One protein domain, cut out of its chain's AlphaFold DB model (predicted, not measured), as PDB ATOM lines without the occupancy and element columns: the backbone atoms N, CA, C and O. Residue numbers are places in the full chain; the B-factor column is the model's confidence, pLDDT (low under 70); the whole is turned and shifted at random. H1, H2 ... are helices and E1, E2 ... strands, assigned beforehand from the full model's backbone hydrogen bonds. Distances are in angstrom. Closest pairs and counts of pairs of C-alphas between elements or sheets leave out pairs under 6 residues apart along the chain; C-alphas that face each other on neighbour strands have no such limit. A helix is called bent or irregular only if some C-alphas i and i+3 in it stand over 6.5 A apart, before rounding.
ATOM      1  N   GLU A   8     -41.508 -18.753 -28.093       89.19
ATOM      2  CA  GLU A   8     -40.689 -19.736 -27.367       89.19
ATOM      3  C   GLU A   8     -41.528 -20.925 -26.888       89.19
ATOM      4  O   GLU A   8     -41.204 -22.084 -27.165       89.19
ATOM      5  N   GLY A   9     -42.638 -20.635 -26.202       90.94
ATOM      6  CA  GLY A   9     -43.549 -21.649 -25.684       90.94
ATOM      7  C   GLY A   9     -44.250 -22.409 -26.801       90.94
ATOM      8  O   GLY A   9     -44.314 -23.634 -26.759       90.94
ATOM      9  N   ALA A  10     -44.742 -21.709 -27.825       91.81
ATOM     10  CA  ALA A  10     -45.532 -22.316 -28.889       91.81
ATOM     11  C   ALA A  10     -44.675 -23.218 -29.782       91.81
ATOM     12  O   ALA A  10     -45.091 -24.333 -30.092       91.81
ATOM     13  N   GLN A  11     -43.455 -22.799 -30.135       93.06
ATOM     14  CA  GLN A  11     -42.520 -23.664 -30.857       93.06
ATOM     15  C   GLN A  11     -42.148 -24.894 -30.027       93.06
ATOM     16  O   GLN A  11     -42.193 -26.010 -30.540       93.06
ATOM     17  N   SER A  12     -41.839 -24.706 -28.740       94.62
ATOM     18  CA  SER A  12     -41.517 -25.817 -27.838       94.62
ATOM     19  C   SER A  12     -42.684 -26.798 -27.712       94.62
ATOM     20  O   SER A  12     -42.478 -28.008 -27.741       94.62
ATOM     21  N   LEU A  13     -43.920 -26.295 -27.648       95.31
ATOM     22  CA  LEU A  13     -45.120 -27.124 -27.597       95.31
ATOM     23  C   LEU A  13     -45.295 -27.953 -28.876       95.31
ATOM     24  O   LEU A  13     -45.513 -29.159 -28.786       95.31
ATOM     25  N   VAL A  14     -45.160 -27.336 -30.057       95.69
ATOM     26  CA  VAL A  14     -45.263 -28.051 -31.344       95.69
ATOM     27  C   VAL A  14     -44.230 -29.173 -31.430       95.69
ATOM     28  O   VAL A  14     -44.554 -30.283 -31.857       95.69
ATOM     29  N   ILE A  15     -42.998 -28.918 -30.989       95.31
ATOM     30  CA  ILE A  15     -41.931 -29.921 -31.031       95.31
ATOM     31  C   ILE A  15     -42.190 -31.037 -30.022       95.31
ATOM     32  O   ILE A  15     -42.076 -32.207 -30.377       95.31
ATOM     33  N   ALA A  16     -42.602 -30.707 -28.797       96.19
ATOM     34  CA  ALA A  16     -42.932 -31.705 -27.786       96.19
ATOM     35  C   ALA A  16     -44.077 -32.625 -28.230       96.19
ATOM     36  O   ALA A  16     -43.974 -33.841 -28.082       96.19
ATOM     37  N   ILE A  17     -45.132 -32.063 -28.831       96.31
ATOM     38  CA  ILE A  17     -46.242 -32.839 -29.400       96.31
ATOM     39  C   ILE A  17     -45.738 -33.727 -30.541       96.31
ATOM     40  O   ILE A  17     -46.059 -34.910 -30.577       96.31
ATOM     41  N   SER A  18     -44.906 -33.193 -31.439       95.25
ATOM     42  CA  SER A  18     -44.339 -33.968 -32.551       95.25
ATOM     43  C   SER A  18     -43.482 -35.139 -32.057       95.25
ATOM     44  O   SER A  18     -43.594 -36.254 -32.561       95.25
ATOM     45  N   LEU A  19     -42.673 -34.928 -31.016       94.12
ATOM     46  CA  LEU A  19     -41.889 -35.991 -30.389       94.12
ATOM     47  C   LEU A  19     -42.775 -37.041 -29.716       94.12
ATOM     48  O   LEU A  19     -42.546 -38.231 -29.919       94.12
ATOM     49  N   ALA A  20     -43.810 -36.613 -28.990       94.81
ATOM     50  CA  ALA A  20     -44.735 -37.522 -28.321       94.81
ATOM     51  C   ALA A  20     -45.502 -38.388 -29.331       94.81
ATOM     52  O   ALA A  20     -45.595 -39.600 -29.159       94.81
ATOM     53  N   VAL A  21     -45.986 -37.793 -30.426       93.94
ATOM     54  CA  VAL A  21     -46.632 -38.532 -31.523       93.94
ATOM     55  C   VAL A  21     -45.657 -39.525 -32.156       93.94
ATOM     56  O   VAL A  21     -46.010 -40.684 -32.361       93.94
ATOM     57  N   ASN A  22     -44.415 -39.113 -32.420       92.00
ATOM     58  CA  ASN A  22     -43.391 -40.018 -32.933       92.00
ATOM     59  C   ASN A  22     -43.115 -41.196 -31.977       92.00
ATOM     60  O   ASN A  22     -42.974 -42.326 -32.440       92.00
ATOM     61  N   ASP A  23     -43.028 -40.957 -30.668       91.69
ATOM     62  CA  ASP A  23     -42.780 -42.020 -29.690       91.69
ATOM     63  C   ASP A  23     -43.968 -42.983 -29.584       91.69
ATOM     64  O   ASP A  23     -43.763 -44.194 -29.522       91.69
ATOM     65  N   LEU A  24     -45.205 -42.477 -29.661       91.75
ATOM     66  CA  LEU A  24     -46.411 -43.310 -29.734       91.75
ATOM     67  C   LEU A  24     -46.426 -44.202 -30.982       91.75
ATOM     68  O   LEU A  24     -46.728 -45.389 -30.881       91.75
ATOM     69  N   LEU A  25     -46.047 -43.668 -32.145       89.56
ATOM     70  CA  LEU A  25     -45.922 -44.461 -33.373       89.56
ATOM     71  C   LEU A  25     -44.807 -45.512 -33.255       89.56
ATOM     72  O   LEU A  25     -44.976 -46.655 -33.675       89.56
ATOM     73  N   GLN A  26     -43.667 -45.156 -32.660       86.94
ATOM     74  CA  GLN A  26     -42.546 -46.086 -32.493       86.94
ATOM     75  C   GLN A  26     -42.828 -47.202 -31.482       86.94
ATOM     76  O   GLN A  26     -42.309 -48.305 -31.649       86.94
ATOM     77  N   LEU A  27     -43.686 -46.963 -30.486       88.00
ATOM     78  CA  LEU A  27     -44.176 -48.017 -29.594       88.00
ATOM     79  C   LEU A  27     -44.917 -49.122 -30.353       88.00
ATOM     80  O   LEU A  27     -44.805 -50.288 -29.982       88.00
ATOM     81  N   GLN A  28     -45.642 -48.765 -31.415       85.88
ATOM     82  CA  GLN A  28     -46.374 -49.724 -32.244       85.88
ATOM     83  C   GLN A  28     -45.465 -50.422 -33.264       85.88
ATOM     84  O   GLN A  28     -45.614 -51.616 -33.503       85.88
ATOM     85  N   LEU A  29     -44.517 -49.689 -33.853       85.12
ATOM     86  CA  LEU A  29     -43.660 -50.196 -34.929       85.12
ATOM     87  C   LEU A  29     -42.463 -51.018 -34.431       85.12
ATOM     88  O   LEU A  29     -42.015 -51.922 -35.128       85.12
ATOM     89  N   ASN A  30     -41.917 -50.702 -33.252       82.12
ATOM     90  CA  ASN A  30     -40.668 -51.282 -32.753       82.12
ATOM     91  C   ASN A  30     -40.774 -51.683 -31.269       82.12
ATOM     92  O   ASN A  30     -40.208 -51.007 -30.398       82.12
ATOM     93  N   PRO A  31     -41.418 -52.824 -30.950       80.44
ATOM     94  CA  PRO A  31     -41.618 -53.263 -29.566       80.44
ATOM     95  C   PRO A  31     -40.300 -53.481 -28.804       80.44
ATOM     96  O   PRO A  31     -40.237 -53.245 -27.599       80.44
ATOM     97  N   ALA A  32     -39.208 -53.823 -29.500       83.00
ATOM     98  CA  ALA A  32     -37.878 -53.981 -28.904       83.00
ATOM     99  C   ALA A  32     -37.338 -52.700 -28.233       83.00
ATOM    100  O   ALA A  32     -36.509 -52.776 -27.330       83.00
ATOM    101  N   ARG A  33     -37.804 -51.516 -28.654       82.69
ATOM    102  CA  ARG A  33     -37.412 -50.217 -28.076       82.69
ATOM    103  C   ARG A  33     -38.516 -49.576 -27.244       82.69
ATOM    104  O   ARG A  33     -38.372 -48.426 -26.829       82.69
ATOM    105  N   ALA A  34     -39.590 -50.310 -26.950       85.56
ATOM    106  CA  ALA A  34     -40.762 -49.753 -26.289       85.56
ATOM    107  C   ALA A  34     -40.418 -49.064 -24.962       85.56
ATOM    108  O   ALA A  34     -40.855 -47.945 -24.716       85.56
ATOM    109  N   LYS A  35     -39.535 -49.661 -24.150       88.25
ATOM    110  CA  LYS A  35     -39.129 -49.076 -22.864       88.25
ATOM    111  C   LYS A  35     -38.493 -47.687 -23.004       88.25
ATOM    112  O   LYS A  35     -38.741 -46.821 -22.168       88.25
ATOM    113  N   ALA A  36     -37.701 -47.471 -24.052       88.38
ATOM    114  CA  ALA A  36     -37.035 -46.198 -24.305       88.38
ATOM    115  C   ALA A  36     -38.051 -45.107 -24.692       88.38
ATOM    116  O   ALA A  36     -38.061 -44.035 -24.087       88.38
ATOM    117  N   HIS A  37     -38.975 -45.424 -25.606       89.44
ATOM    118  CA  HIS A  37     -40.051 -44.511 -26.016       89.44
ATOM    119  C   HIS A  37     -41.041 -44.223 -24.878       89.44
ATOM    120  O   HIS A  37     -41.439 -43.077 -24.686       89.44
ATOM    121  N   SER A  38     -41.385 -45.218 -24.051       90.12
ATOM    122  CA  SER A  38     -42.213 -44.999 -22.857       90.12
ATOM    123  C   SER A  38     -41.540 -44.060 -21.855       90.12
ATOM    124  O   SER A  38     -42.193 -43.162 -21.329       90.12
ATOM    125  N   ASN A  39     -40.233 -44.222 -21.614       90.56
ATOM    126  CA  ASN A  39     -39.491 -43.329 -20.723       90.56
ATOM    127  C   ASN A  39     -39.474 -41.886 -21.248       90.56
ATOM    128  O   ASN A  39     -39.605 -40.955 -20.461       90.56
ATOM    129  N   SER A  40     -39.357 -41.690 -22.563       92.50
ATOM    130  CA  SER A  40     -39.449 -40.366 -23.187       92.50
ATOM    131  C   SER A  40     -40.827 -39.726 -23.016       92.50
ATOM    132  O   SER A  40     -40.921 -38.567 -22.604       92.50
ATOM    133  N   LEU A  41     -41.905 -40.491 -23.216       93.25
ATOM    134  CA  LEU A  41     -43.271 -40.008 -23.002       93.25
ATOM    135  C   LEU A  41     -43.515 -39.534 -21.563       93.25
ATOM    136  O   LEU A  41     -44.216 -38.539 -21.371       93.25
ATOM    137  N   TYR A  42     -42.893 -40.171 -20.562       94.31
ATOM    138  CA  TYR A  42     -42.973 -39.715 -19.169       94.31
ATOM    139  C   TYR A  42     -42.393 -38.313 -18.947       94.31
ATOM    140  O   TYR A  42     -42.849 -37.622 -18.041       94.31
ATOM    141  N   PHE A  43     -41.446 -37.859 -19.772       94.62
ATOM    142  CA  PHE A  43     -40.949 -36.479 -19.737       94.62
ATOM    143  C   PHE A  43     -41.772 -35.541 -20.629       94.62
ATOM    144  O   PHE A  43     -42.057 -34.408 -20.239       94.62
ATOM    145  N   LEU A  44     -42.181 -36.003 -21.815       95.38
ATOM    146  CA  LEU A  44     -42.886 -35.172 -22.795       95.38
ATOM    147  C   LEU A  44     -44.306 -34.803 -22.358       95.38
ATOM    148  O   LEU A  44     -44.700 -33.651 -22.523       95.38
ATOM    149  N   ILE A  45     -45.073 -35.735 -21.784       95.94
ATOM    150  CA  ILE A  45     -46.472 -35.477 -21.403       95.94
ATOM    151  C   ILE A  45     -46.568 -34.382 -20.319       95.94
ATOM    152  O   ILE A  45     -47.304 -33.412 -20.532       95.94
ATOM    153  N   PRO A  46     -45.810 -34.440 -19.202       96.75
ATOM    154  CA  PRO A  46     -45.790 -33.350 -18.227       96.75
ATOM    155  C   PRO A  46     -45.284 -32.035 -18.823       96.75
ATOM    156  O   PRO A  46     -45.853 -30.979 -18.546       96.75
ATOM    157  N   PHE A  47     -44.253 -32.084 -19.677       96.56
ATOM    158  CA  PHE A  47     -43.720 -30.894 -20.339       96.56
ATOM    159  C   PHE A  47     -44.770 -30.200 -21.219       96.56
ATOM    160  O   PHE A  47     -44.904 -28.975 -21.165       96.56
ATOM    161  N   ILE A  48     -45.557 -30.966 -21.983       96.88
ATOM    162  CA  ILE A  48     -46.685 -30.458 -22.776       96.88
ATOM    163  C   ILE A  48     -47.707 -29.776 -21.859       96.88
ATOM    164  O   ILE A  48     -48.090 -28.636 -22.119       96.88
ATOM    165  N   GLY A  49     -48.102 -30.425 -20.758       95.56
ATOM    166  CA  GLY A  49     -49.065 -29.870 -19.802       95.56
ATOM    167  C   GLY A  49     -48.609 -28.544 -19.183       95.56
ATOM    168  O   GLY A  49     -49.345 -27.554 -19.213       95.56
ATOM    169  N   VAL A  50     -47.367 -28.490 -18.690       94.88
ATOM    170  CA  VAL A  50     -46.770 -27.268 -18.123       94.88
ATOM    171  C   VAL A  50     -46.653 -26.171 -19.180       94.88
ATOM    172  O   VAL A  50     -46.993 -25.018 -18.911       94.88
ATOM    173  N   THR A  51     -46.239 -26.515 -20.402       93.94
ATOM    174  CA  THR A  51     -46.091 -25.541 -21.492       93.94
ATOM    175  C   THR A  51     -47.439 -24.971 -21.932       93.94
ATOM    176  O   THR A  51     -47.528 -23.773 -22.188       93.94
ATOM    177  N   ILE A  52     -48.512 -25.772 -21.955       92.44
ATOM    178  CA  ILE A  52     -49.879 -25.279 -22.201       92.44
ATOM    179  C   ILE A  52     -50.302 -24.301 -21.095       92.44
ATOM    180  O   ILE A  52     -50.813 -23.222 -21.396       92.44
ATOM    181  N   GLY A  53     -50.056 -24.636 -19.824       91.19
ATOM    182  CA  GLY A  53     -50.344 -23.747 -18.693       91.19
ATOM    183  C   GLY A  53     -49.583 -22.418 -18.765       91.19
ATOM    184  O   GLY A  53     -50.164 -21.350 -18.555       91.19
ATOM    185  N   TYR A  54     -48.304 -22.469 -19.140       90.00
ATOM    186  CA  TYR A  54     -47.479 -21.292 -19.411       90.00
ATOM    187  C   TYR A  54     -48.039 -20.462 -20.578       90.00
ATOM    188  O   TYR A  54     -48.243 -19.253 -20.450       90.00
ATOM    189  N   LEU A  55     -48.364 -21.111 -21.698       88.31
ATOM    190  CA  LEU A  55     -48.888 -20.454 -22.892       88.31
ATOM    191  C   LEU A  55     -50.252 -19.800 -22.680       88.31
ATOM    192  O   LEU A  55     -50.514 -18.780 -23.311       88.31
ATOM    193  N   ARG A  56     -51.099 -20.298 -21.773       86.31
ATOM    194  CA  ARG A  56     -52.343 -19.600 -21.392       86.31
ATOM    195  C   ARG A  56     -52.081 -18.203 -20.828       86.31
ATOM    196  O   ARG A  56     -52.804 -17.265 -21.149       86.31
ATOM    197  N   HIS A  57     -51.010 -18.043 -20.052       84.25
ATOM    198  CA  HIS A  57     -50.626 -16.759 -19.456       84.25
ATOM    199  C   HIS A  57     -49.728 -15.907 -20.368       84.25
ATOM    200  O   HIS A  57     -49.646 -14.689 -20.192       84.25
ATOM    201  N   ASN A  58     -49.054 -16.535 -21.336       81.62
ATOM    202  CA  ASN A  58     -48.145 -15.865 -22.259       81.62
ATOM    203  C   ASN A  58     -48.803 -15.459 -23.595       81.62
ATOM    204  O   ASN A  58     -48.459 -14.403 -24.115       81.62
ATOM    205  N   CYS A  59     -49.719 -16.261 -24.160       65.38
ATOM    206  CA  CYS A  59     -50.227 -16.022 -25.518       65.38
ATOM    207  C   CYS A  59     -51.626 -16.522 -25.909       65.38
ATOM    208  O   CYS A  59     -52.216 -15.919 -26.800       65.38
ATOM    209  N   VAL A  60     -52.158 -17.603 -25.330       48.22
ATOM    210  CA  VAL A  60     -53.347 -18.277 -25.901       48.22
ATOM    211  C   VAL A  60     -54.652 -17.528 -25.617       48.22
ATOM    212  O   VAL A  60     -55.470 -17.404 -26.523       48.22
ATOM    213  N   ASP A  61     -54.819 -16.951 -24.424       43.03
ATOM    214  CA  ASP A  61     -56.091 -16.313 -24.046       43.03
ATOM    215  C   ASP A  61     -56.034 -14.778 -24.010       43.03
ATOM    216  O   ASP A  61     -57.067 -14.112 -24.095       43.03
ATOM    217  N   ARG A  62     -54.842 -14.178 -23.869       51.16
ATOM    218  CA  ARG A  62     -54.678 -12.721 -23.751       51.16
ATOM    219  C   ARG A  62     -53.394 -12.260 -24.422       51.16
ATOM    220  O   ARG A  62     -52.304 -12.451 -23.897       51.16
ATOM    221  N   TYR A  63     -53.556 -11.605 -25.563       57.09
ATOM    222  CA  TYR A  63     -52.588 -10.625 -26.037       57.09
ATOM    223  C   TYR A  63     -52.945  -9.300 -25.356       57.09
ATOM    224  O   TYR A  63     -54.087  -8.864 -25.539       57.09
ATOM    225  N   PRO A  64     -52.075  -8.676 -24.541       65.88
ATOM    226  CA  PRO A  64     -50.616  -8.841 -24.406       65.88
ATOM    227  C   PRO A  64     -50.145  -9.886 -23.367       65.88
ATOM    228  O   PRO A  64     -50.866 -10.210 -22.421       65.88
ATOM    229  N   ALA A  65     -48.901 -10.364 -23.524       72.00
ATOM    230  CA  ALA A  65     -48.261 -11.328 -22.622       72.00
ATOM    231  C   ALA A  65     -48.147 -10.795 -21.183       72.00
ATOM    232  O   ALA A  65     -47.675  -9.683 -20.957       72.00
ATOM    233  N   ARG A  66     -48.552 -11.609 -20.197       77.62
ATOM    234  CA  ARG A  66     -48.505 -11.236 -18.768       77.62
ATOM    235  C   ARG A  66     -47.272 -11.748 -18.038       77.62
ATOM    236  O   ARG A  66     -46.884 -11.186 -17.021       77.62
ATOM    237  N   VAL A  67     -46.697 -12.838 -18.532       83.88
ATOM    238  CA  VAL A  67     -45.524 -13.496 -17.950       83.88
ATOM    239  C   VAL A  67     -44.531 -13.806 -19.053       83.88
ATOM    240  O   VAL A  67     -44.930 -14.225 -20.138       83.88
ATOM    241  N   PHE A  68     -43.245 -13.642 -18.771       83.88
ATOM    242  CA  PHE A  68     -42.165 -14.019 -19.676       83.88
ATOM    243  C   PHE A  68     -41.457 -15.248 -19.116       83.88
ATOM    244  O   PHE A  68     -41.151 -15.293 -17.928       83.88
ATOM    245  N   GLY A  69     -41.228 -16.254 -19.962       80.00
ATOM    246  CA  GLY A  69     -40.488 -17.449 -19.555       80.00
ATOM    247  C   GLY A  69     -38.998 -17.149 -19.403       80.00
ATOM    248  O   GLY A  69     -38.350 -17.662 -18.490       80.00
ATOM    249  N   GLY A  70     -38.479 -16.282 -20.281       86.56
ATOM    250  CA  GLY A  70     -37.074 -15.897 -20.308       86.56
ATOM    251  C   GLY A  70     -36.153 -17.095 -20.528       86.56
ATOM    252  O   GLY A  70     -36.567 -18.160 -21.001       86.56
ATOM    253  N   ASP A  71     -34.894 -16.928 -20.133       88.00
ATOM    254  CA  ASP A  71     -33.873 -17.955 -20.327       88.00
ATOM    255  C   ASP A  71     -34.212 -19.251 -19.575       88.00
ATOM    256  O   ASP A  71     -33.996 -20.338 -20.109       88.00
ATOM    257  N   THR A  72     -34.846 -19.160 -18.400       92.31
ATOM    258  CA  THR A  72     -35.269 -20.312 -17.586       92.31
ATOM    259  C   THR A  72     -36.132 -21.292 -18.374       92.31
ATOM    260  O   THR A  72     -35.844 -22.489 -18.393       92.31
ATOM    261  N   PHE A  73     -37.169 -20.799 -19.060       92.25
ATOM    262  CA  PHE A  73     -38.031 -21.662 -19.868       92.25
ATOM    263  C   PHE A  73     -37.262 -22.272 -21.044       92.25
ATOM    264  O   PHE A  73     -37.401 -23.462 -21.322       92.25
ATOM    265  N   THR A  74     -36.426 -21.483 -21.723       91.31
ATOM    266  CA  THR A  74     -35.692 -21.977 -22.897       91.31
ATOM    267  C   THR A  74     -34.637 -23.025 -22.543       91.31
ATOM    268  O   THR A  74     -34.509 -24.014 -23.266       91.31
ATOM    269  N   TYR A  75     -33.944 -22.877 -21.408       94.00
ATOM    270  CA  TYR A  75     -33.034 -23.899 -20.889       94.00
ATOM    271  C   TYR A  75     -33.788 -25.153 -20.459       94.00
ATOM    272  O   TYR A  75     -33.371 -26.258 -20.800       94.00
ATOM    273  N   PHE A  76     -34.922 -24.991 -19.774       94.75
ATOM    274  CA  PHE A  76     -35.774 -26.110 -19.387       94.75
ATOM    275  C   PHE A  76     -36.249 -26.912 -20.608       94.75
ATOM    276  O   PHE A  76     -36.029 -28.120 -20.673       94.75
ATOM    277  N   ALA A  77     -36.825 -26.242 -21.610       94.69
ATOM    278  CA  ALA A  77     -37.290 -26.874 -22.841       94.69
ATOM    279  C   ALA A  77     -36.150 -27.572 -23.596       94.69
ATOM    280  O   ALA A  77     -36.262 -28.747 -23.949       94.69
ATOM    281  N   GLY A  78     -35.024 -26.877 -23.791       94.06
ATOM    282  CA  GLY A  78     -33.852 -27.437 -24.462       94.06
ATOM    283  C   GLY A  78     -33.313 -28.686 -23.764       94.06
ATOM    284  O   GLY A  78     -33.023 -29.683 -24.430       94.06
ATOM    285  N   MET A  79     -33.241 -28.668 -22.430       95.44
ATOM    286  CA  MET A  79     -32.763 -29.809 -21.655       95.44
ATOM    287  C   MET A  79     -33.713 -31.004 -21.757       95.44
ATOM    288  O   MET A  79     -33.247 -32.121 -21.974       95.44
ATOM    289  N   ILE A  80     -35.033 -30.791 -21.675       95.31
ATOM    290  CA  ILE A  80     -36.019 -31.865 -21.865       95.31
ATOM    291  C   ILE A  80     -35.832 -32.522 -23.235       95.31
ATOM    292  O   ILE A  80     -35.723 -33.745 -23.303       95.31
ATOM    293  N   PHE A  81     -35.703 -31.737 -24.310       94.44
ATOM    294  CA  PHE A  81     -35.494 -32.273 -25.660       94.44
ATOM    295  C   PHE A  81     -34.172 -33.040 -25.815       94.44
ATOM    296  O   PHE A  81     -34.128 -34.063 -26.504       94.44
ATOM    297  N   ALA A  82     -33.107 -32.599 -25.145       93.50
ATOM    298  CA  ALA A  82     -31.839 -33.319 -25.125       93.50
ATOM    299  C   ALA A  82     -31.950 -34.663 -24.380       93.50
ATOM    300  O   ALA A  82     -31.512 -35.690 -24.903       93.50
ATOM    301  N   VAL A  83     -32.584 -34.675 -23.199       93.19
ATOM    302  CA  VAL A  83     -32.779 -35.887 -22.384       93.19
ATOM    303  C   VAL A  83     -33.611 -36.922 -23.132       93.19
ATOM    304  O   VAL A  83     -33.187 -38.070 -23.258       93.19
ATOM    305  N   VAL A  84     -34.765 -36.536 -23.681       92.88
ATOM    306  CA  VAL A  84     -35.644 -37.477 -24.400       92.88
ATOM    307  C   VAL A  84     -34.985 -38.029 -25.663       92.88
ATOM    308  O   VAL A  84     -35.140 -39.211 -25.977       92.88
ATOM    309  N   GLY A  85     -34.189 -37.208 -26.357       90.25
ATOM    310  CA  GLY A  85     -33.411 -37.631 -27.518       90.25
ATOM    311  C   GLY A  85     -32.336 -38.656 -27.173       90.25
ATOM    312  O   GLY A  85     -32.176 -39.634 -27.908       90.25
ATOM    313  N   ALA A  86     -31.636 -38.453 -26.054       88.69
ATOM    314  CA  ALA A  86     -30.625 -39.376 -25.551       88.69
ATOM    315  C   ALA A  86     -31.248 -40.693 -25.056       88.69
ATOM    316  O   ALA A  86     -30.836 -41.763 -25.496       88.69
ATOM    317  N   LEU A  87     -32.282 -40.627 -24.210       85.88
ATOM    318  CA  LEU A  87     -32.940 -41.812 -23.643       85.88
ATOM    319  C   LEU A  87     -33.608 -42.689 -24.709       85.88
ATOM    320  O   LEU A  87     -33.568 -43.913 -24.605       85.88
ATOM    321  N   SER A  88     -34.191 -42.081 -25.747       81.25
ATOM    322  CA  SER A  88     -34.861 -42.813 -26.832       81.25
ATOM    323  C   SER A  88     -33.917 -43.302 -27.929       81.25
ATOM    324  O   SER A  88     -34.376 -43.949 -28.869       81.25
ATOM    325  N   ASN A  89     -32.621 -42.960 -27.878       82.81
ATOM    326  CA  ASN A  89     -31.687 -43.131 -29.002       82.81
ATOM    327  C   ASN A  89     -32.244 -42.571 -30.332       82.81
ATOM    328  O   ASN A  89     -31.995 -43.099 -31.418       82.81
ATOM    329  N   LEU A  90     -33.024 -41.489 -30.247       77.88
ATOM    330  CA  LEU A  90     -33.680 -40.822 -31.375       77.88
ATOM    331  C   LEU A  90     -33.146 -39.404 -31.592       77.88
ATOM    332  O   LEU A  90     -33.815 -38.581 -32.212       77.88
ATOM    333  N   SER A  91     -31.927 -39.112 -31.147       82.00
ATOM    334  CA  SER A  91     -31.291 -37.794 -31.266       82.00
ATOM    335  C   SER A  91     -31.340 -37.232 -32.694       82.00
ATOM    336  O   SER A  91     -31.682 -36.067 -32.871       82.00
ATOM    337  N   LYS A  92     -31.154 -38.063 -33.733       85.81
ATOM    338  CA  LYS A  92     -31.323 -37.650 -35.147       85.81
ATOM    339  C   LYS A  92     -32.735 -37.137 -35.467       85.81
ATOM    340  O   LYS A  92     -32.908 -36.219 -36.257       85.81
ATOM    341  N   THR A  93     -33.740 -37.729 -34.835       86.56
ATOM    342  CA  THR A  93     -35.161 -37.392 -35.013       86.56
ATOM    343  C   THR A  93     -35.500 -36.095 -34.299       86.56
ATOM    344  O   THR A  93     -36.167 -35.237 -34.864       86.56
ATOM    345  N   VAL A  94     -34.995 -35.931 -33.074       89.38
ATOM    346  CA  VAL A  94     -35.131 -34.681 -32.319       89.38
ATOM    347  C   VAL A  94     -34.519 -33.520 -33.100       89.38
ATOM    348  O   VAL A  94     -35.163 -32.487 -33.249       89.38
ATOM    349  N   LEU A  95     -33.325 -33.707 -33.673       90.56
ATOM    350  CA  LEU A  95     -32.684 -32.695 -34.518       90.56
ATOM    351  C   LEU A  95     -33.520 -32.350 -35.759       90.56
ATOM    352  O   LEU A  95     -33.571 -31.186 -36.149       90.56
ATOM    353  N   LEU A  96     -34.219 -33.328 -36.341       90.31
ATOM    354  CA  LEU A  96     -35.109 -33.110 -37.482       90.31
ATOM    355  C   LEU A  96     -36.326 -32.245 -37.109       90.31
ATOM    356  O   LEU A  96     -36.716 -31.360 -37.861       90.31
ATOM    357  N   PHE A  97     -36.894 -32.424 -35.917       91.69
ATOM    358  CA  PHE A  97     -37.949 -31.532 -35.420       91.69
ATOM    359  C   PHE A  97     -37.423 -30.144 -35.012       91.69
ATOM    360  O   PHE A  97     -38.188 -29.181 -34.976       91.69
ATOM    361  N   MET A  98     -36.114 -30.019 -34.774       92.19
ATOM    362  CA  MET A  98     -35.420 -28.765 -34.455       92.19
ATOM    363  C   MET A  98     -34.899 -28.003 -35.686       92.19
ATOM    364  O   MET A  98     -34.112 -27.066 -35.534       92.19
ATOM    365  N   ILE A  99     -35.307 -28.376 -36.907       91.94
ATOM    366  CA  ILE A  99     -34.840 -27.730 -38.149       91.94
ATOM    367  C   ILE A  99     -34.944 -26.193 -38.089       91.94
ATOM    368  O   ILE A  99     -33.936 -25.539 -38.364       91.94
ATOM    369  N   PRO A 100     -36.079 -25.576 -37.696       91.81
ATOM    370  CA  PRO A 100     -36.173 -24.115 -37.637       91.81
ATOM    371  C   PRO A 100     -35.202 -23.489 -36.628       91.81
ATOM    372  O   PRO A 100     -34.639 -22.422 -36.876       91.81
ATOM    373  N   GLN A 101     -34.967 -24.145 -35.492       94.12
ATOM    374  CA  GLN A 101     -34.039 -23.688 -34.459       94.12
ATOM    375  C   GLN A 101     -32.596 -23.762 -34.961       94.12
ATOM    376  O   GLN A 101     -31.852 -22.791 -34.805       94.12
ATOM    377  N   ILE A 102     -32.227 -24.875 -35.603       93.06
ATOM    378  CA  ILE A 102     -30.902 -25.093 -36.195       93.06
ATOM    379  C   ILE A 102     -30.661 -24.082 -37.316       93.06
ATOM    380  O   ILE A 102     -29.631 -23.410 -37.316       93.06
ATOM    381  N   PHE A 103     -31.621 -23.900 -38.226       92.75
ATOM    382  CA  PHE A 103     -31.508 -22.910 -39.296       92.75
ATOM    383  C   PHE A 103     -31.333 -21.500 -38.733       92.75
ATOM    384  O   PHE A 103     -30.443 -20.773 -39.166       92.75
ATOM    385  N   ASN A 104     -32.121 -21.111 -37.727       93.25
ATOM    386  CA  ASN A 104     -31.963 -19.803 -37.098       93.25
ATOM    387  C   ASN A 104     -30.589 -19.633 -36.448       93.25
ATOM    388  O   ASN A 104     -30.026 -18.546 -36.522       93.25
ATOM    389  N   PHE A 105     -30.069 -20.678 -35.799       92.94
ATOM    390  CA  PHE A 105     -28.739 -20.663 -35.200       92.94
ATOM    391  C   PHE A 105     -27.654 -20.464 -36.262       92.94
ATOM    392  O   PHE A 105     -26.875 -19.522 -36.142       92.94
ATOM    393  N   LEU A 106     -27.670 -21.273 -37.327       92.06
ATOM    394  CA  LEU A 106     -26.720 -21.178 -38.440       92.06
ATOM    395  C   LEU A 106     -26.792 -19.817 -39.133       92.06
ATOM    396  O   LEU A 106     -25.767 -19.188 -39.387       92.06
ATOM    397  N   TYR A 107     -28.003 -19.320 -39.376       91.31
ATOM    398  CA  TYR A 107     -28.210 -17.999 -39.955       91.31
ATOM    399  C   TYR A 107     -27.702 -16.881 -39.034       91.31
ATOM    400  O   TYR A 107     -27.126 -15.905 -39.503       91.31
ATOM    401  N   SER A 108     -27.837 -17.048 -37.715       90.75
ATOM    402  CA  SER A 108     -27.323 -16.108 -36.713       90.75
ATOM    403  C   SER A 108     -25.806 -16.189 -36.497       90.75
ATOM    404  O   SER A 108     -25.258 -15.291 -35.856       90.75
ATOM    405  N   CYS A 109     -25.108 -17.226 -36.978       91.38
ATOM    406  CA  CYS A 109     -23.678 -17.442 -36.717       91.38
ATOM    407  C   CYS A 109     -22.774 -16.242 -37.054       91.38
ATOM    408  O   CYS A 109     -21.918 -15.932 -36.224       91.38
ATOM    409  N   PRO A 110     -22.943 -15.518 -38.182       89.44
ATOM    410  CA  PRO A 110     -22.095 -14.363 -38.479       89.44
ATOM    411  C   PRO A 110     -22.168 -13.283 -37.388       89.44
ATOM    412  O   PRO A 110     -21.155 -12.667 -37.061       89.44
ATOM    413  N   GLN A 111     -23.350 -13.087 -36.793       89.31
ATOM    414  CA  GLN A 111     -23.552 -12.174 -35.665       89.31
ATOM    415  C   GLN A 111     -23.039 -12.778 -34.350       89.31
ATOM    416  O   GLN A 111     -22.333 -12.110 -33.605       89.31
ATOM    417  N   LEU A 112     -23.351 -14.047 -34.064       89.69
ATOM    418  CA  LEU A 112     -22.982 -14.710 -32.804       89.69
ATOM    419  C   LEU A 112     -21.466 -14.829 -32.599       89.69
ATOM    420  O   LEU A 112     -20.993 -14.702 -31.477       89.69
ATOM    421  N   PHE A 113     -20.711 -15.050 -33.675       89.81
ATOM    422  CA  PHE A 113     -19.249 -15.107 -33.636       89.81
ATOM    423  C   PHE A 113     -18.588 -13.742 -33.875       89.81
ATOM    424  O   PHE A 113     -17.373 -13.672 -34.048       89.81
ATOM    425  N   HIS A 114     -19.370 -12.654 -33.889       86.88
ATOM    426  CA  HIS A 114     -18.883 -11.283 -34.054       86.88
ATOM    427  C   HIS A 114     -18.071 -11.047 -35.346       86.88
ATOM    428  O   HIS A 114     -17.160 -10.216 -35.382       86.88
ATOM    429  N   PHE A 115     -18.400 -11.753 -36.436       86.62
ATOM    430  CA  PHE A 115     -17.868 -11.432 -37.769       86.62
ATOM    431  C   PHE A 115     -18.497 -10.154 -38.336       86.62
ATOM    432  O   PHE A 115     -17.849  -9.422 -39.089       86.62
ATOM    433  N   VAL A 116     -19.748  -9.898 -37.952       87.38
ATOM    434  CA  VAL A 116     -20.487  -8.650 -38.174       87.38
ATOM    435  C   VAL A 116     -20.979  -8.096 -36.839       87.38
ATOM    436  O   VAL A 116     -21.035  -8.823 -35.843       87.38
ATOM    437  N   ASP A 117     -21.362  -6.820 -36.821       86.06
ATOM    438  CA  ASP A 117     -21.866  -6.173 -35.611       86.06
ATOM    439  C   ASP A 117     -23.112  -6.899 -35.082       86.06
ATOM    440  O   ASP A 117     -24.119  -7.069 -35.773       86.06
ATOM    441  N   CYS A 118     -23.039  -7.344 -33.826       84.62
ATOM    442  CA  CYS A 118     -24.132  -8.032 -33.155       84.62
ATOM    443  C   CYS A 118     -24.760  -7.102 -32.114       84.62
ATOM    444  O   CYS A 118     -24.206  -6.943 -31.022       84.62
ATOM    445  N   PRO A 119     -25.917  -6.480 -32.408       84.25
ATOM    446  CA  PRO A 119     -26.595  -5.649 -31.427       84.25
ATOM    447  C   PRO A 119     -27.059  -6.503 -30.242       84.25
ATOM    448  O   PRO A 119     -27.501  -7.640 -30.416       84.25
ATOM    449  N   ARG A 120     -27.026  -5.926 -29.033       82.19
ATOM    450  CA  ARG A 120     -27.448  -6.608 -27.794       82.19
ATOM    451  C   ARG A 120     -28.866  -7.178 -27.893       82.19
ATOM    452  O   ARG A 120     -29.122  -8.286 -27.433       82.19
ATOM    453  N   HIS A 121     -29.776  -6.445 -28.535       81.31
ATOM    454  CA  HIS A 121     -31.136  -6.900 -28.807       81.31
ATOM    455  C   HIS A 121     -31.350  -7.080 -30.310       81.31
ATOM    456  O   HIS A 121     -31.342  -6.117 -31.077       81.31
ATOM    457  N   ARG A 122     -31.595  -8.329 -30.714       81.38
ATOM    458  CA  ARG A 122     -31.900  -8.723 -32.102       81.38
ATOM    459  C   ARG A 122     -33.403  -8.850 -32.380       81.38
ATOM    460  O   ARG A 122     -33.802  -9.354 -33.424       81.38
ATOM    461  N   MET A 123     -34.224  -8.393 -31.434       84.00
ATOM    462  CA  MET A 123     -35.683  -8.406 -31.518       84.00
ATOM    463  C   MET A 123     -36.186  -7.348 -32.513       84.00
ATOM    464  O   MET A 123     -35.532  -6.301 -32.676       84.00
ATOM    465  N   PRO A 124     -37.325  -7.602 -33.185       85.38
ATOM    466  CA  PRO A 124     -37.926  -6.636 -34.094       85.38
ATOM    467  C   PRO A 124     -38.320  -5.347 -33.360       85.38
ATOM    468  O   PRO A 124     -38.478  -5.319 -32.140       85.38
ATOM    469  N   ARG A 125     -38.426  -4.245 -34.106       86.38
ATOM    470  CA  ARG A 125     -38.814  -2.942 -33.559       86.38
ATOM    471  C   ARG A 125     -40.326  -2.791 -33.654       86.38
ATOM    472  O   ARG A 125     -40.866  -2.860 -34.753       86.38
ATOM    473  N   PHE A 126     -40.986  -2.568 -32.526       86.44
ATOM    474  CA  PHE A 126     -42.396  -2.196 -32.497       86.44
ATOM    475  C   PHE A 126     -42.552  -0.700 -32.794       86.44
ATOM    476  O   PHE A 126     -41.778   0.112 -32.280       86.44
ATOM    477  N   ASP A 127     -43.516  -0.348 -33.639       88.62
ATOM    478  CA  ASP A 127     -43.913   1.033 -33.903       88.62
ATOM    479  C   ASP A 127     -45.334   1.271 -33.378       88.62
ATOM    480  O   ASP A 127     -46.304   0.705 -33.882       88.62
ATOM    481  N   GLU A 128     -45.444   2.127 -32.361       85.94
ATOM    482  CA  GLU A 128     -46.704   2.443 -31.681       85.94
ATOM    483  C   GLU A 128     -47.725   3.102 -32.613       85.94
ATOM    484  O   GLU A 128     -48.925   2.900 -32.449       85.94
ATOM    485  N   LYS A 129     -47.263   3.849 -33.626       87.00
ATOM    486  CA  LYS A 129     -48.148   4.573 -34.551       87.00
ATOM    487  C   LYS A 129     -48.886   3.636 -35.499       87.00
ATOM    488  O   LYS A 129     -50.039   3.879 -35.841       87.00
ATOM    489  N   THR A 130     -48.209   2.585 -35.948       86.19
ATOM    490  CA  THR A 130     -48.760   1.611 -36.897       86.19
ATOM    491  C   THR A 130     -49.270   0.345 -36.213       86.19
ATOM    492  O   THR A 130     -49.996  -0.427 -36.840       86.19
ATOM    493  N   GLY A 131     -48.894   0.107 -34.951       85.00
ATOM    494  CA  GLY A 131     -49.196  -1.123 -34.214       85.00
ATOM    495  C   GLY A 131     -48.503  -2.360 -34.796       85.00
ATOM    496  O   GLY A 131     -48.948  -3.489 -34.575       85.00
ATOM    497  N   LYS A 132     -47.442  -2.163 -35.590       89.19
ATOM    498  CA  LYS A 132     -46.746  -3.217 -36.340       89.19
ATOM    499  C   LYS A 132     -45.304  -3.373 -35.876       89.19
ATOM    500  O   LYS A 132     -44.683  -2.450 -35.352       89.19
ATOM    501  N   VAL A 133     -44.764  -4.566 -36.099       89.56
ATOM    502  CA  VAL A 133     -43.355  -4.887 -35.881       89.56
ATOM    503  C   VAL A 133     -42.582  -4.841 -37.197       89.56
ATOM    504  O   VAL A 133     -43.026  -5.356 -38.222       89.56
ATOM    505  N   TYR A 134     -41.405  -4.225 -37.148       89.31
ATOM    506  CA  TYR A 134     -40.490  -4.032 -38.268       89.31
ATOM    507  C   TYR A 134     -39.179  -4.780 -38.027       89.31
ATOM    508  O   TYR A 134     -38.707  -4.900 -36.889       89.31
ATOM    509  N   ALA A 135     -38.559  -5.261 -39.105       88.62
ATOM    510  CA  ALA A 135     -37.239  -5.876 -39.030       88.62
ATOM    511  C   ALA A 135     -36.211  -4.844 -38.541       88.62
ATOM    512  O   ALA A 135     -36.060  -3.766 -39.116       88.62
ATOM    513  N   ARG A 136     -35.493  -5.170 -37.463       87.25
ATOM    514  CA  ARG A 136     -34.405  -4.324 -36.964       87.25
ATOM    515  C   ARG A 136     -33.187  -4.506 -37.868       87.25
ATOM    516  O   ARG A 136     -32.783  -5.640 -38.120       87.25
ATOM    517  N   ARG A 137     -32.602  -3.396 -38.315       88.50
ATOM    518  CA  ARG A 137     -31.348  -3.368 -39.076       88.50
ATOM    519  C   ARG A 137     -30.164  -3.067 -38.151       88.50
ATOM    520  O   ARG A 137     -30.344  -2.437 -37.106       88.50
ATOM    521  N   PHE A 138     -28.978  -3.536 -38.517       86.56
ATOM    522  CA  PHE A 138     -27.703  -3.208 -37.880       86.56
ATOM    523  C   PHE A 138     -26.757  -2.575 -38.907       86.56
ATOM    524  O   PHE A 138     -26.882  -2.818 -40.106       86.56
ATOM    525  N   LEU A 139     -25.835  -1.738 -38.433       84.94
ATOM    526  CA  LEU A 139     -24.881  -1.028 -39.284       84.94
ATOM    527  C   LEU A 139     -23.711  -1.946 -39.657       84.94
ATOM    528  O   LEU A 139     -23.223  -2.696 -38.819       84.94
ATOM    529  N   LEU A 140     -23.241  -1.863 -40.902       82.06
ATOM    530  CA  LEU A 140     -22.097  -2.641 -41.403       82.06
ATOM    531  C   LEU A 140     -20.769  -1.875 -41.359       82.06
ATOM    532  O   LEU A 140     -19.747  -2.398 -41.810       82.06
ATOM    533  N   ALA A 141     -20.766  -0.663 -40.796       74.25
ATOM    534  CA  ALA A 141     -19.613   0.234 -40.790       74.25
ATOM    535  C   ALA A 141     -18.342  -0.425 -40.220       74.25
ATOM    536  O   ALA A 141     -17.273  -0.301 -40.817       74.25
ATOM    537  N   ASN A 142     -18.466  -1.205 -39.139       72.00
ATOM    538  CA  ASN A 142     -17.325  -1.837 -38.463       72.00
ATOM    539  C   ASN A 142     -17.073  -3.295 -38.888       72.00
ATOM    540  O   ASN A 142     -16.202  -3.968 -38.336       72.00
ATOM    541  N   SER A 143     -17.815  -3.814 -39.872       77.50
ATOM    542  CA  SER A 143     -17.727  -5.229 -40.246       77.50
ATOM    543  C   SER A 143     -16.424  -5.557 -40.985       77.50
ATOM    544  O   SER A 143     -16.046  -4.898 -41.958       77.50
ATOM    545  N   LYS A 144     -15.748  -6.631 -40.552       81.00
ATOM    546  CA  LYS A 144     -14.520  -7.142 -41.186       81.00
ATOM    547  C   LYS A 144     -14.807  -7.657 -42.604       81.00
ATOM    548  O   LYS A 144     -15.950  -7.953 -42.954       81.00
ATOM    549  N   PHE A 145     -13.761  -7.822 -43.421       84.81
ATOM    550  CA  PHE A 145     -13.880  -8.347 -44.792       84.81
ATOM    551  C   PHE A 145     -14.658  -9.672 -44.856       84.81
ATOM    552  O   PHE A 145     -15.586  -9.794 -45.653       84.81
ATOM    553  N   LEU A 146     -14.342 -10.616 -43.962       85.75
ATOM    554  CA  LEU A 146     -15.043 -11.901 -43.858       85.75
ATOM    555  C   LEU A 146     -16.538 -11.722 -43.565       85.75
ATOM    556  O   LEU A 146     -17.363 -12.322 -44.243       85.75
ATOM    557  N   GLY A 147     -16.899 -10.843 -42.625       85.19
ATOM    558  CA  GLY A 147     -18.299 -10.551 -42.312       85.19
ATOM    559  C   GLY A 147     -19.060  -9.974 -43.507       85.19
ATOM    560  O   GLY A 147     -20.167 -10.415 -43.806       85.19
ATOM    561  N   ARG A 148     -18.439  -9.056 -44.260       85.56
ATOM    562  CA  ARG A 148     -19.024  -8.505 -45.496       85.56
ATOM    563  C   ARG A 148     -19.194  -9.558 -46.589       85.56
ATOM    564  O   ARG A 148     -20.194  -9.528 -47.301       85.56
ATOM    565  N   LEU A 149     -18.252 -10.492 -46.720       89.06
ATOM    566  CA  LEU A 149     -18.365 -11.605 -47.664       89.06
ATOM    567  C   LEU A 149     -19.517 -12.547 -47.283       89.06
ATOM    568  O   LEU A 149     -20.309 -12.915 -48.146       89.06
ATOM    569  N   MET A 150     -19.652 -12.879 -45.995       88.06
ATOM    570  CA  MET A 150     -20.764 -13.693 -45.490       88.06
ATOM    571  C   MET A 150     -22.116 -13.013 -45.731       88.06
ATOM    572  O   MET A 150     -23.046 -13.663 -46.198       88.06
ATOM    573  N   VAL A 151     -22.232 -11.705 -45.475       87.56
ATOM    574  CA  VAL A 151     -23.476 -10.958 -45.734       87.56
ATOM    575  C   VAL A 151     -23.791 -10.904 -47.227       87.56
ATOM    576  O   VAL A 151     -24.931 -11.159 -47.594       87.56
ATOM    577  N   ARG A 152     -22.800 -10.677 -48.100       87.81
ATOM    578  CA  ARG A 152     -22.997 -10.763 -49.560       87.81
ATOM    579  C   ARG A 152     -23.499 -12.136 -49.990       87.81
ATOM    580  O   ARG A 152     -24.378 -12.229 -50.835       87.81
ATOM    581  N   PHE A 153     -22.956 -13.203 -49.413       89.81
ATOM    582  CA  PHE A 153     -23.432 -14.555 -49.689       89.81
ATOM    583  C   PHE A 153     -24.895 -14.740 -49.262       89.81
ATOM    584  O   PHE A 153     -25.700 -15.261 -50.029       89.81
ATOM    585  N   LEU A 154     -25.268 -14.241 -48.080       88.69
ATOM    586  CA  LEU A 154     -26.654 -14.268 -47.605       88.69
ATOM    587  C   LEU A 154     -27.595 -13.386 -48.446       88.69
ATOM    588  O   LEU A 154     -28.752 -13.755 -48.633       88.69
ATOM    589  N   GLU A 155     -27.110 -12.259 -48.971       88.56
ATOM    590  CA  GLU A 155     -27.828 -11.375 -49.902       88.56
ATOM    591  C   GLU A 155     -28.071 -12.077 -51.246       88.56
ATOM    592  O   GLU A 155     -29.191 -12.057 -51.746       88.56
ATOM    593  N   MET A 156     -27.073 -12.784 -51.794       87.69
ATOM    594  CA  MET A 156     -27.225 -13.555 -53.042       87.69
ATOM    595  C   MET A 156     -28.273 -14.667 -52.926       87.69
ATOM    596  O   MET A 156     -29.003 -14.930 -53.877       87.69
ATOM    597  N   ILE A 157     -28.382 -15.300 -51.755       86.69
ATOM    598  CA  ILE A 157     -29.424 -16.302 -51.464       86.69
ATOM    599  C   ILE A 157     -30.780 -15.618 -51.169       86.69
ATOM    600  O   ILE A 157     -31.828 -16.260 -51.110       86.69
ATOM    601  N   GLY A 158     -30.789 -14.294 -50.996       83.75
ATOM    602  CA  GLY A 158     -31.967 -13.490 -50.681       83.75
ATOM    603  C   GLY A 158     -32.415 -13.583 -49.219       83.75
ATOM    604  O   GLY A 158     -33.553 -13.232 -48.907       83.75
ATOM    605  N   LEU A 159     -31.574 -14.088 -48.318       85.44
ATOM    606  CA  LEU A 159     -31.885 -14.188 -46.888       85.44
ATOM    607  C   LEU A 159     -31.605 -12.872 -46.150       85.44
ATOM    608  O   LEU A 159     -32.312 -12.539 -45.199       85.44
ATOM    609  N   ALA A 160     -30.615 -12.108 -46.612       86.81
ATOM    610  CA  ALA A 160     -30.280 -10.797 -46.071       86.81
ATOM    611  C   ALA A 160     -30.786  -9.666 -46.981       86.81
ATOM    612  O   ALA A 160     -30.670  -9.750 -48.202       86.81
ATOM    613  N   ASP A 161     -31.316  -8.608 -46.370       86.56
ATOM    614  CA  ASP A 161     -31.654  -7.347 -47.037       86.56
ATOM    615  C   ASP A 161     -30.629  -6.289 -46.632       86.56
ATOM    616  O   ASP A 161     -30.512  -5.957 -45.448       86.56
ATOM    617  N   VAL A 162     -29.871  -5.797 -47.615       87.69
ATOM    618  CA  VAL A 162     -28.699  -4.937 -47.422       87.69
ATOM    619  C   VAL A 162     -28.974  -3.554 -48.002       87.69
ATOM    620  O   VAL A 162     -29.200  -3.402 -49.201       87.69
ATOM    621  N   GLY A 163     -28.925  -2.521 -47.163       85.31
ATOM    622  CA  GLY A 163     -29.025  -1.136 -47.612       85.31
ATOM    623  C   GLY A 163     -27.689  -0.661 -48.166       85.31
ATOM    624  O   GLY A 163     -26.643  -0.816 -47.528       85.31
ATOM    625  N   ARG A 164     -27.721  -0.074 -49.363       87.38
ATOM    626  CA  ARG A 164     -26.543   0.487 -50.033       87.38
ATOM    627  C   ARG A 164     -26.654   2.001 -50.133       87.38
ATOM    628  O   ARG A 164     -27.734   2.530 -50.379       87.38
ATOM    629  N   ASP A 165     -25.529   2.683 -49.960       85.00
ATOM    630  CA  ASP A 165     -25.447   4.127 -50.183       85.00
ATOM    631  C   ASP A 165     -25.411   4.459 -51.686       85.00
ATOM    632  O   ASP A 165     -25.189   3.585 -52.530       85.00
ATOM    633  N   LYS A 166     -25.511   5.749 -52.026       81.31
ATOM    634  CA  LYS A 166     -25.344   6.311 -53.377       81.31
ATOM    635  C   LYS A 166     -24.021   5.920 -54.046       81.31
ATOM    636  O   LYS A 166     -23.896   6.024 -55.261       81.31
ATOM    637  N   HIS A 167     -23.026   5.492 -53.270       76.12
ATOM    638  CA  HIS A 167     -21.715   5.039 -53.751       76.12
ATOM    639  C   HIS A 167     -21.603   3.507 -53.871       76.12
ATOM    640  O   HIS A 167     -20.523   2.985 -54.126       76.12
ATOM    641  N   GLY A 168     -22.697   2.764 -53.663       77.00
ATOM    642  CA  GLY A 168     -22.734   1.302 -53.776       77.00
ATOM    643  C   GLY A 168     -22.143   0.542 -52.581       77.00
ATOM    644  O   GLY A 168     -22.106  -0.691 -52.598       77.00
ATOM    645  N   ASN A 169     -21.709   1.249 -51.535       82.12
ATOM    646  CA  ASN A 169     -21.187   0.653 -50.306       82.12
ATOM    647  C   ASN A 169     -22.322   0.129 -49.417       82.12
ATOM    648  O   ASN A 169     -23.362   0.772 -49.296       82.12
ATOM    649  N   MET A 170     -22.106  -1.025 -48.777       82.56
ATOM    650  CA  MET A 170     -23.056  -1.615 -47.826       82.56
ATOM    651  C   MET A 170     -23.058  -0.817 -46.519       82.56
ATOM    652  O   MET A 170     -22.028  -0.748 -45.846       82.56
ATOM    653  N   VAL A 171     -24.205  -0.236 -46.167       86.25
ATOM    654  CA  VAL A 171     -24.375   0.627 -44.985       86.25
ATOM    655  C   VAL A 171     -25.033  -0.134 -43.846       86.25
ATOM    656  O   VAL A 171     -24.558  -0.082 -42.710       86.25
ATOM    657  N   ASP A 172     -26.113  -0.853 -44.143       87.69
ATOM    658  CA  ASP A 172     -26.895  -1.575 -43.149       87.69
ATOM    659  C   ASP A 172     -27.389  -2.928 -43.671       87.69
ATOM    660  O   ASP A 172     -27.370  -3.208 -44.869       87.69
ATOM    661  N   CYS A 173     -27.786  -3.800 -42.750       89.00
ATOM    662  CA  CYS A 173     -28.377  -5.096 -43.055       89.00
ATOM    663  C   CYS A 173     -29.474  -5.396 -42.042       89.00
ATOM    664  O   CYS A 173     -29.375  -5.012 -40.873       89.00
ATOM    665  N   ASN A 174     -30.518  -6.111 -42.453       89.62
ATOM    666  CA  ASN A 174     -31.466  -6.703 -41.512       89.62
ATOM    667  C   ASN A 174     -30.752  -7.647 -40.524       89.62
ATOM    668  O   ASN A 174     -29.770  -8.302 -40.862       89.62
ATOM    669  N   ASN A 175     -31.248  -7.740 -39.287       90.06
ATOM    670  CA  ASN A 175     -30.716  -8.694 -38.314       90.06
ATOM    671  C   ASN A 175     -30.798 -10.131 -38.833       90.06
ATOM    672  O   ASN A 175     -31.783 -10.532 -39.454       90.06
ATOM    673  N   LEU A 176     -29.782 -10.934 -38.516       90.31
ATOM    674  CA  LEU A 176     -29.680 -12.300 -39.016       90.31
ATOM    675  C   LEU A 176     -30.488 -13.272 -38.141       90.31
ATOM    676  O   LEU A 176     -29.943 -14.115 -37.436       90.31
ATOM    677  N   THR A 177     -31.816 -13.137 -38.163       91.75
ATOM    678  CA  THR A 177     -32.766 -14.049 -37.502       91.75
ATOM    679  C   THR A 177     -33.907 -14.447 -38.441       91.75
ATOM    680  O   THR A 177     -34.281 -13.672 -39.322       91.75
ATOM    681  N   ILE A 178     -34.518 -15.625 -38.239       89.19
ATOM    682  CA  ILE A 178     -35.695 -16.050 -39.033       89.19
ATOM    683  C   ILE A 178     -36.831 -15.031 -38.916       89.19
ATOM    684  O   ILE A 178     -37.483 -14.718 -39.905       89.19
ATOM    685  N   ILE A 179     -37.035 -14.475 -37.720       89.44
ATOM    686  CA  ILE A 179     -38.043 -13.438 -37.477       89.44
ATOM    687  C   ILE A 179     -37.823 -12.237 -38.410       89.44
ATOM    688  O   ILE A 179     -38.770 -11.739 -39.016       89.44
ATOM    689  N   SER A 180     -36.573 -11.799 -38.568       89.69
ATOM    690  CA  SER A 180     -36.241 -10.685 -39.459       89.69
ATOM    691  C   SER A 180     -36.423 -11.053 -40.932       89.69
ATOM    692  O   SER A 180     -36.902 -10.218 -41.691       89.69
ATOM    693  N   ILE A 181     -36.107 -12.290 -41.336       90.38
ATOM    694  CA  ILE A 181     -36.382 -12.780 -42.700       90.38
ATOM    695  C   ILE A 181     -37.884 -12.730 -42.993       90.38
ATOM    696  O   ILE A 181     -38.288 -12.203 -44.027       90.38
ATOM    697  N   ILE A 182     -38.714 -13.236 -42.074       89.81
ATOM    698  CA  ILE A 182     -40.175 -13.233 -42.224       89.81
ATOM    699  C   ILE A 182     -40.689 -11.800 -42.383       89.81
ATOM    700  O   ILE A 182     -41.496 -11.538 -43.266       89.81
ATOM    701  N   LEU A 183     -40.191 -10.856 -41.582       89.69
ATOM    702  CA  LEU A 183     -40.600  -9.451 -41.665       89.69
ATOM    703  C   LEU A 183     -40.122  -8.744 -42.937       89.69
ATOM    704  O   LEU A 183     -40.834  -7.888 -43.454       89.69
ATOM    705  N   VAL A 184     -38.942  -9.087 -43.455       88.44
ATOM    706  CA  VAL A 184     -38.448  -8.536 -44.727       88.44
ATOM    707  C   VAL A 184     -39.244  -9.090 -45.908       88.44
ATOM    708  O   VAL A 184     -39.576  -8.339 -46.818       88.44
ATOM    709  N   ARG A 185     -39.583 -10.384 -45.901       88.56
ATOM    710  CA  ARG A 185     -40.278 -11.031 -47.027       88.56
ATOM    711  C   ARG A 185     -41.790 -10.821 -47.023       88.56
ATOM    712  O   ARG A 185     -42.364 -10.593 -48.080       88.56
ATOM    713  N   CYS A 186     -42.432 -10.900 -45.861       88.44
ATOM    714  CA  CYS A 186     -43.884 -10.751 -45.724       88.44
ATOM    715  C   CYS A 186     -44.308  -9.313 -45.382       88.44
ATOM    716  O   CYS A 186     -45.499  -9.013 -45.346       88.44
ATOM    717  N   GLY A 187     -43.343  -8.430 -45.113       90.12
ATOM    718  CA  GLY A 187     -43.577  -7.054 -44.698       90.12
ATOM    719  C   GLY A 187     -43.931  -6.893 -43.210       90.12
ATOM    720  O   GLY A 187     -44.014  -7.869 -42.454       90.12
ATOM    721  N   PRO A 188     -44.143  -5.640 -42.763       90.81
ATOM    722  CA  PRO A 188     -44.481  -5.327 -41.379       90.81
ATOM    723  C   PRO A 188     -45.860  -5.874 -41.008       90.81
ATOM    724  O   PRO A 188     -46.863  -5.597 -41.673       90.81
ATOM    725  N   MET A 189     -45.929  -6.602 -39.899       91.62
ATOM    726  CA  MET A 189     -47.149  -7.258 -39.424       91.62
ATOM    727  C   MET A 189     -47.358  -7.011 -37.932       91.62
ATOM    728  O   MET A 189     -46.467  -6.516 -37.252       91.62
ATOM    729  N   SER A 190     -48.539  -7.335 -37.405       89.12
ATOM    730  CA  SER A 190     -48.752  -7.332 -35.951       89.12
ATOM    731  C   SER A 190     -47.908  -8.424 -35.293       89.12
ATOM    732  O   SER A 190     -47.729  -9.496 -35.879       89.12
ATOM    733  N   GLU A 191     -47.482  -8.212 -34.055       86.19
ATOM    734  CA  GLU A 191     -46.665  -9.180 -33.319       86.19
ATOM    735  C   GLU A 191     -47.379 -10.541 -33.129       86.19
ATOM    736  O   GLU A 191     -46.745 -11.590 -33.232       86.19
ATOM    737  N   ARG A 192     -48.717 -10.551 -32.996       86.00
ATOM    738  CA  ARG A 192     -49.527 -11.786 -32.994       86.00
ATOM    739  C   ARG A 192     -49.395 -12.573 -34.300       86.00
ATOM    740  O   ARG A 192     -49.113 -13.766 -34.268       86.00
ATOM    741  N   ASN A 193     -49.595 -11.917 -35.442       88.44
ATOM    742  CA  ASN A 193     -49.480 -12.572 -36.750       88.44
ATOM    743  C   ASN A 193     -48.064 -13.100 -36.986       88.44
ATOM    744  O   ASN A 193     -47.912 -14.207 -37.493       88.44
ATOM    745  N   LEU A 194     -47.039 -12.359 -36.558       89.31
ATOM    746  CA  LEU A 194     -45.655 -12.820 -36.634       89.31
ATOM    747  C   LEU A 194     -45.445 -14.109 -35.835       89.31
ATOM    748  O   LEU A 194     -44.872 -15.061 -36.359       89.31
ATOM    749  N   ALA A 195     -45.956 -14.169 -34.601       88.69
ATOM    750  CA  ALA A 195     -45.884 -15.377 -33.788       88.69
ATOM    751  C   ALA A 195     -46.588 -16.565 -34.464       88.69
ATOM    752  O   ALA A 195     -46.023 -17.656 -34.532       88.69
ATOM    753  N   VAL A 196     -47.778 -16.344 -35.035       88.81
ATOM    754  CA  VAL A 196     -48.522 -17.375 -35.777       88.81
ATOM    755  C   VAL A 196     -47.737 -17.866 -36.993       88.81
ATOM    756  O   VAL A 196     -47.636 -19.074 -37.185       88.81
ATOM    757  N   VAL A 197     -47.132 -16.973 -37.784       91.50
ATOM    758  CA  VAL A 197     -46.316 -17.361 -38.950       91.50
ATOM    759  C   VAL A 197     -45.099 -18.181 -38.521       91.50
ATOM    760  O   VAL A 197     -44.792 -19.196 -39.141       91.50
ATOM    761  N   VAL A 198     -44.426 -17.803 -37.433       91.31
ATOM    762  CA  VAL A 198     -43.275 -18.556 -36.911       91.31
ATOM    763  C   VAL A 198     -43.683 -19.957 -36.436       91.31
ATOM    764  O   VAL A 198     -42.985 -20.935 -36.713       91.31
ATOM    765  N   VAL A 199     -44.823 -20.080 -35.751       91.62
ATOM    766  CA  VAL A 199     -45.376 -21.379 -35.333       91.62
ATOM    767  C   VAL A 199     -45.815 -22.200 -36.543       91.62
ATOM    768  O   VAL A 199     -45.559 -23.400 -36.591       91.62
ATOM    769  N   PHE A 200     -46.406 -21.567 -37.553       93.00
ATOM    770  CA  PHE A 200     -46.779 -22.224 -38.800       93.00
ATOM    771  C   PHE A 200     -45.556 -22.819 -39.510       93.00
ATOM    772  O   PHE A 200     -45.577 -23.995 -39.869       93.00
ATOM    773  N   VAL A 201     -44.457 -22.064 -39.621       92.88
ATOM    774  CA  VAL A 201     -43.179 -22.580 -40.146       92.88
ATOM    775  C   VAL A 201     -42.707 -23.792 -39.337       92.88
ATOM    776  O   VAL A 201     -42.302 -24.795 -39.921       92.88
ATOM    777  N   GLN A 202     -42.816 -23.753 -38.004       95.12
ATOM    778  CA  GLN A 202     -42.460 -24.891 -37.150       95.12
ATOM    779  C   GLN A 202     -43.316 -26.133 -37.431       95.12
ATOM    780  O   GLN A 202     -42.779 -27.240 -37.507       95.12
ATOM    781  N   VAL A 203     -44.630 -25.970 -37.595       94.81
ATOM    782  CA  VAL A 203     -45.544 -27.072 -37.924       94.81
ATOM    783  C   VAL A 203     -45.195 -27.661 -39.289       94.81
ATOM    784  O   VAL A 203     -45.028 -28.873 -39.391       94.81
ATOM    785  N   VAL A 204     -44.997 -26.825 -40.312       95.12
ATOM    786  CA  VAL A 204     -44.609 -27.274 -41.659       95.12
ATOM    787  C   VAL A 204     -43.291 -28.050 -41.621       95.12
ATOM    788  O   VAL A 204     -43.221 -29.156 -42.150       95.12
ATOM    789  N   CYS A 205     -42.265 -27.536 -40.938       93.81
ATOM    790  CA  CYS A 205     -40.999 -28.255 -40.784       93.81
ATOM    791  C   CYS A 205     -41.165 -29.579 -40.024       93.81
ATOM    792  O   CYS A 205     -40.505 -30.558 -40.366       93.81
ATOM    793  N   SER A 206     -42.066 -29.641 -39.041       93.56
ATOM    794  CA  SER A 206     -42.357 -30.880 -38.307       93.56
ATOM    795  C   SER A 206     -43.071 -31.906 -39.195       93.56
ATOM    796  O   SER A 206     -42.736 -33.086 -39.150       93.56
ATOM    797  N   LEU A 207     -43.989 -31.477 -40.066       93.38
ATOM    798  CA  LEU A 207     -44.625 -32.350 -41.060       93.38
ATOM    799  C   LEU A 207     -43.614 -32.883 -42.080       93.38
ATOM    800  O   LEU A 207     -43.613 -34.076 -42.379       93.38
ATOM    801  N   VAL A 208     -42.708 -32.029 -42.567       91.69
ATOM    802  CA  VAL A 208     -41.597 -32.451 -43.434       91.69
ATOM    803  C   VAL A 208     -40.695 -33.450 -42.708       91.69
ATOM    804  O   VAL A 208     -40.308 -34.459 -43.290       91.69
ATOM    805  N   ALA A 209     -40.408 -33.230 -41.422       90.81
ATOM    806  CA  ALA A 209     -39.642 -34.162 -40.601       90.81
ATOM    807  C   ALA A 209     -40.329 -35.536 -40.490       90.81
ATOM    808  O   ALA A 209     -39.681 -36.571 -40.664       90.81
ATOM    809  N   PHE A 210     -41.646 -35.559 -40.268       90.56
ATOM    810  CA  PHE A 210     -42.439 -36.789 -40.296       90.56
ATOM    811  C   PHE A 210     -42.381 -37.474 -41.664       90.56
ATOM    812  O   PHE A 210     -42.125 -38.676 -41.732       90.56
ATOM    813  N   PHE A 211     -42.549 -36.724 -42.751       89.25
ATOM    814  CA  PHE A 211     -42.469 -37.266 -44.105       89.25
ATOM    815  C   PHE A 211     -41.099 -37.902 -44.386       89.25
ATOM    816  O   PHE A 211     -41.026 -39.049 -44.822       89.25
ATOM    817  N   ILE A 212     -40.005 -37.214 -44.049       86.75
ATOM    818  CA  ILE A 212     -38.644 -37.745 -44.206       86.75
ATOM    819  C   ILE A 212     -38.455 -39.028 -43.389       86.75
ATOM    820  O   ILE A 212     -37.850 -39.993 -43.849       86.75
ATOM    821  N   ARG A 213     -38.989 -39.069 -42.170       83.69
ATOM    822  CA  ARG A 213     -38.820 -40.221 -41.289       83.69
ATOM    823  C   ARG A 213     -39.629 -41.443 -41.712       83.69
ATOM    824  O   ARG A 213     -39.127 -42.550 -41.568       83.69
ATOM    825  N   TYR A 214     -40.870 -41.269 -42.153       83.06
ATOM    826  CA  TYR A 214     -41.777 -42.396 -42.390       83.06
ATOM    827  C   TYR A 214     -41.911 -42.764 -43.874       83.06
ATOM    828  O   TYR A 214     -42.088 -43.937 -44.176       83.06
ATOM    829  N   ALA A 215     -41.770 -41.810 -44.803       77.81
ATOM    830  CA  ALA A 215     -41.861 -42.083 -46.241       77.81
ATOM    831  C   ALA A 215     -40.486 -42.340 -46.883       77.81
ATOM    832  O   ALA A 215     -40.328 -43.277 -47.662       77.81
ATOM    833  N   LEU A 216     -39.468 -41.545 -46.537       63.44
ATOM    834  CA  LEU A 216     -38.137 -41.641 -47.159       63.44
ATOM    835  C   LEU A 216     -37.265 -42.774 -46.598       63.44
ATOM    836  O   LEU A 216     -36.303 -43.162 -47.255       63.44
ATOM    837  N   VAL A 217     -37.607 -43.367 -45.448       60.22
ATOM    838  CA  VAL A 217     -36.903 -44.567 -44.954       60.22
ATOM    839  C   VAL A 217     -37.013 -45.724 -45.953       60.22
ATOM    840  O   VAL A 217     -36.033 -46.434 -46.139       60.22
ATOM    841  N   HIS A 218     -38.125 -45.852 -46.682       53.78
ATOM    842  CA  HIS A 218     -38.264 -46.867 -47.734       53.78
ATOM    843  C   HIS A 218     -37.466 -46.577 -49.015       53.78
ATOM    844  O   HIS A 218     -37.250 -47.498 -49.792       53.78
ATOM    845  N   ILE A 219     -37.038 -45.333 -49.252       52.81
ATOM    846  CA  ILE A 219     -36.253 -44.946 -50.441       52.81
ATOM    847  C   ILE A 219     -34.747 -44.976 -50.143       52.81
ATOM    848  O   ILE A 219     -33.951 -45.221 -51.037       52.81
ATOM    849  N   VAL A 220     -34.348 -44.717 -48.895       45.31
ATOM    850  CA  VAL A 220     -32.931 -44.680 -48.485       45.31
ATOM    851  C   VAL A 220     -32.405 -46.061 -48.066       45.31
ATOM    852  O   VAL A 220     -31.197 -46.277 -48.098       45.31
ATOM    853  N   TYR A 221     -33.285 -46.986 -47.665       45.97
ATOM    854  CA  TYR A 221     -32.915 -48.344 -47.236       45.97
ATOM    855  C   TYR A 221     -33.321 -49.462 -48.213       45.97
ATOM    856  O   TYR A 221     -33.125 -50.627 -47.869       45.97
ATOM    857  N   ASN A 222     -33.867 -49.130 -49.389       38.91
ATOM    858  CA  ASN A 222     -34.008 -50.075 -50.507       38.91
ATOM    859  C   ASN A 222     -32.861 -49.902 -51.497       38.91
ATOM    860  O   ASN A 222     -32.543 -48.734 -51.812       38.91
TER     861      ASN A 222
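Overview. This is residues 8 to 222 of the 222 residues of a protein of Batrachochytrium dendrobatidis (strain JAM81 / FGSC 10211) (UniProt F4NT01). A body of long helices fills one end of the domain, and a smaller head of short strands and helices forms the other, with H5 running from the body toward the head. In the body H1, H2 and H3 make an up-and-down bundle, H8 packs on H1 on the side away from H2, and short H4 packs on H1, H3 and H8; in the head are H6, H7, a three-stranded sheet and the hairpin E1 and E2. The printed part has 215 residues with nine named helices and five named strands, in the order H1 H2 H3 H4 H5 E1 E2 E3 H6 E4 E5 H7 H8 H9. The class is mostly helix; both sheets, E3 - E5 - E4 and E1 - E2, are antiparallel. The whole is only just compact, close to loose, with a radius of gyration of the C-alphas of 19.9 A and spans of 66 by 47 by 26 A.

Along the chain. H1, residues 8 to 29, begins with C-alpha 8 at (-40.689, -19.736, -27.367) and is 31.5 A long. H2, residues 31 to 60, is 37.1 A long, with a kink of 42 degrees near residue 54; it is irregular, with C-alphas 32 and 35 7.9 A apart. H3 is residues 70 to 87, 26.5 A, and H4 residues 91 to 97. H5, residues 99 to 112, 18.4 A, is irregular too, with C-alphas 107 and 110 7.3 A apart. E1 is residues 125 to 127, E2 132 to 134, E3 137 to 139, H6 145 to 156, E4 162 to 164, E5 170 to 174 and H7 178 to 186. H8, residues 191 to 214, 34.8 A, ends with C-alpha 214 at (-41.777, -42.396, -42.390), and H9 is residues 217 to 220.

Arrangement. H1 and H2, a helical hairpin, touch at Leu 27 and Ala 34, their closest C-alphas, 5.1 A, at a shallow tilt of 24 degrees, opposite ways. H2, with residues 36 to 47 alone, touches H3, closest at C-alphas 40 and 84, 4.9 A. H8 touches H1 at a shallow tilt of 19 degrees, the same way, closest at C-alphas 11 and 199, 5.8 A. H4 touches H8 at a steep tilt of 46 degrees, closest at C-alphas 97 and 206, 5.3 A. H5, with residues 99 to 100 alone, touches H8, closest at C-alphas 100 and 202, 6.4 A. H7 touches H8, closest at C-alphas 179 and 198, 7.3 A. H6 only grazes the sheet E3 E5 E4, with residues 148 to 155. E3, H6 and E4 form a split strand-helix-strand unit, two strands running the same way with E5 between them, its crossover right-handed. Within hydrogen-bond range are N 138 and O 173, 2.8 A, between E3 and E5, N 163 and O 172, 2.9 A, between E4 and E5, and N 125 and O 134, 2.9 A, between E1 and E2. Every O i to N i+4 pair is within range in H3, H4, H6, H7 and H8; in H1 17 of 18, in H2 20 of 26, in H5 8 of 10; H9 is too short for one.

Size, cuts and confidence. The C-alphas of Ala 32 and Lys 166, the two farthest apart, are 66.3 A apart. The printed part has no cut. The link from H5 to E1, residues 113 to 124, is long, and H8 and H9 meet only through their link. The mean pLDDT of the printed part is 86.5, and residues 59 to 64 and 216 to 222 are under 70.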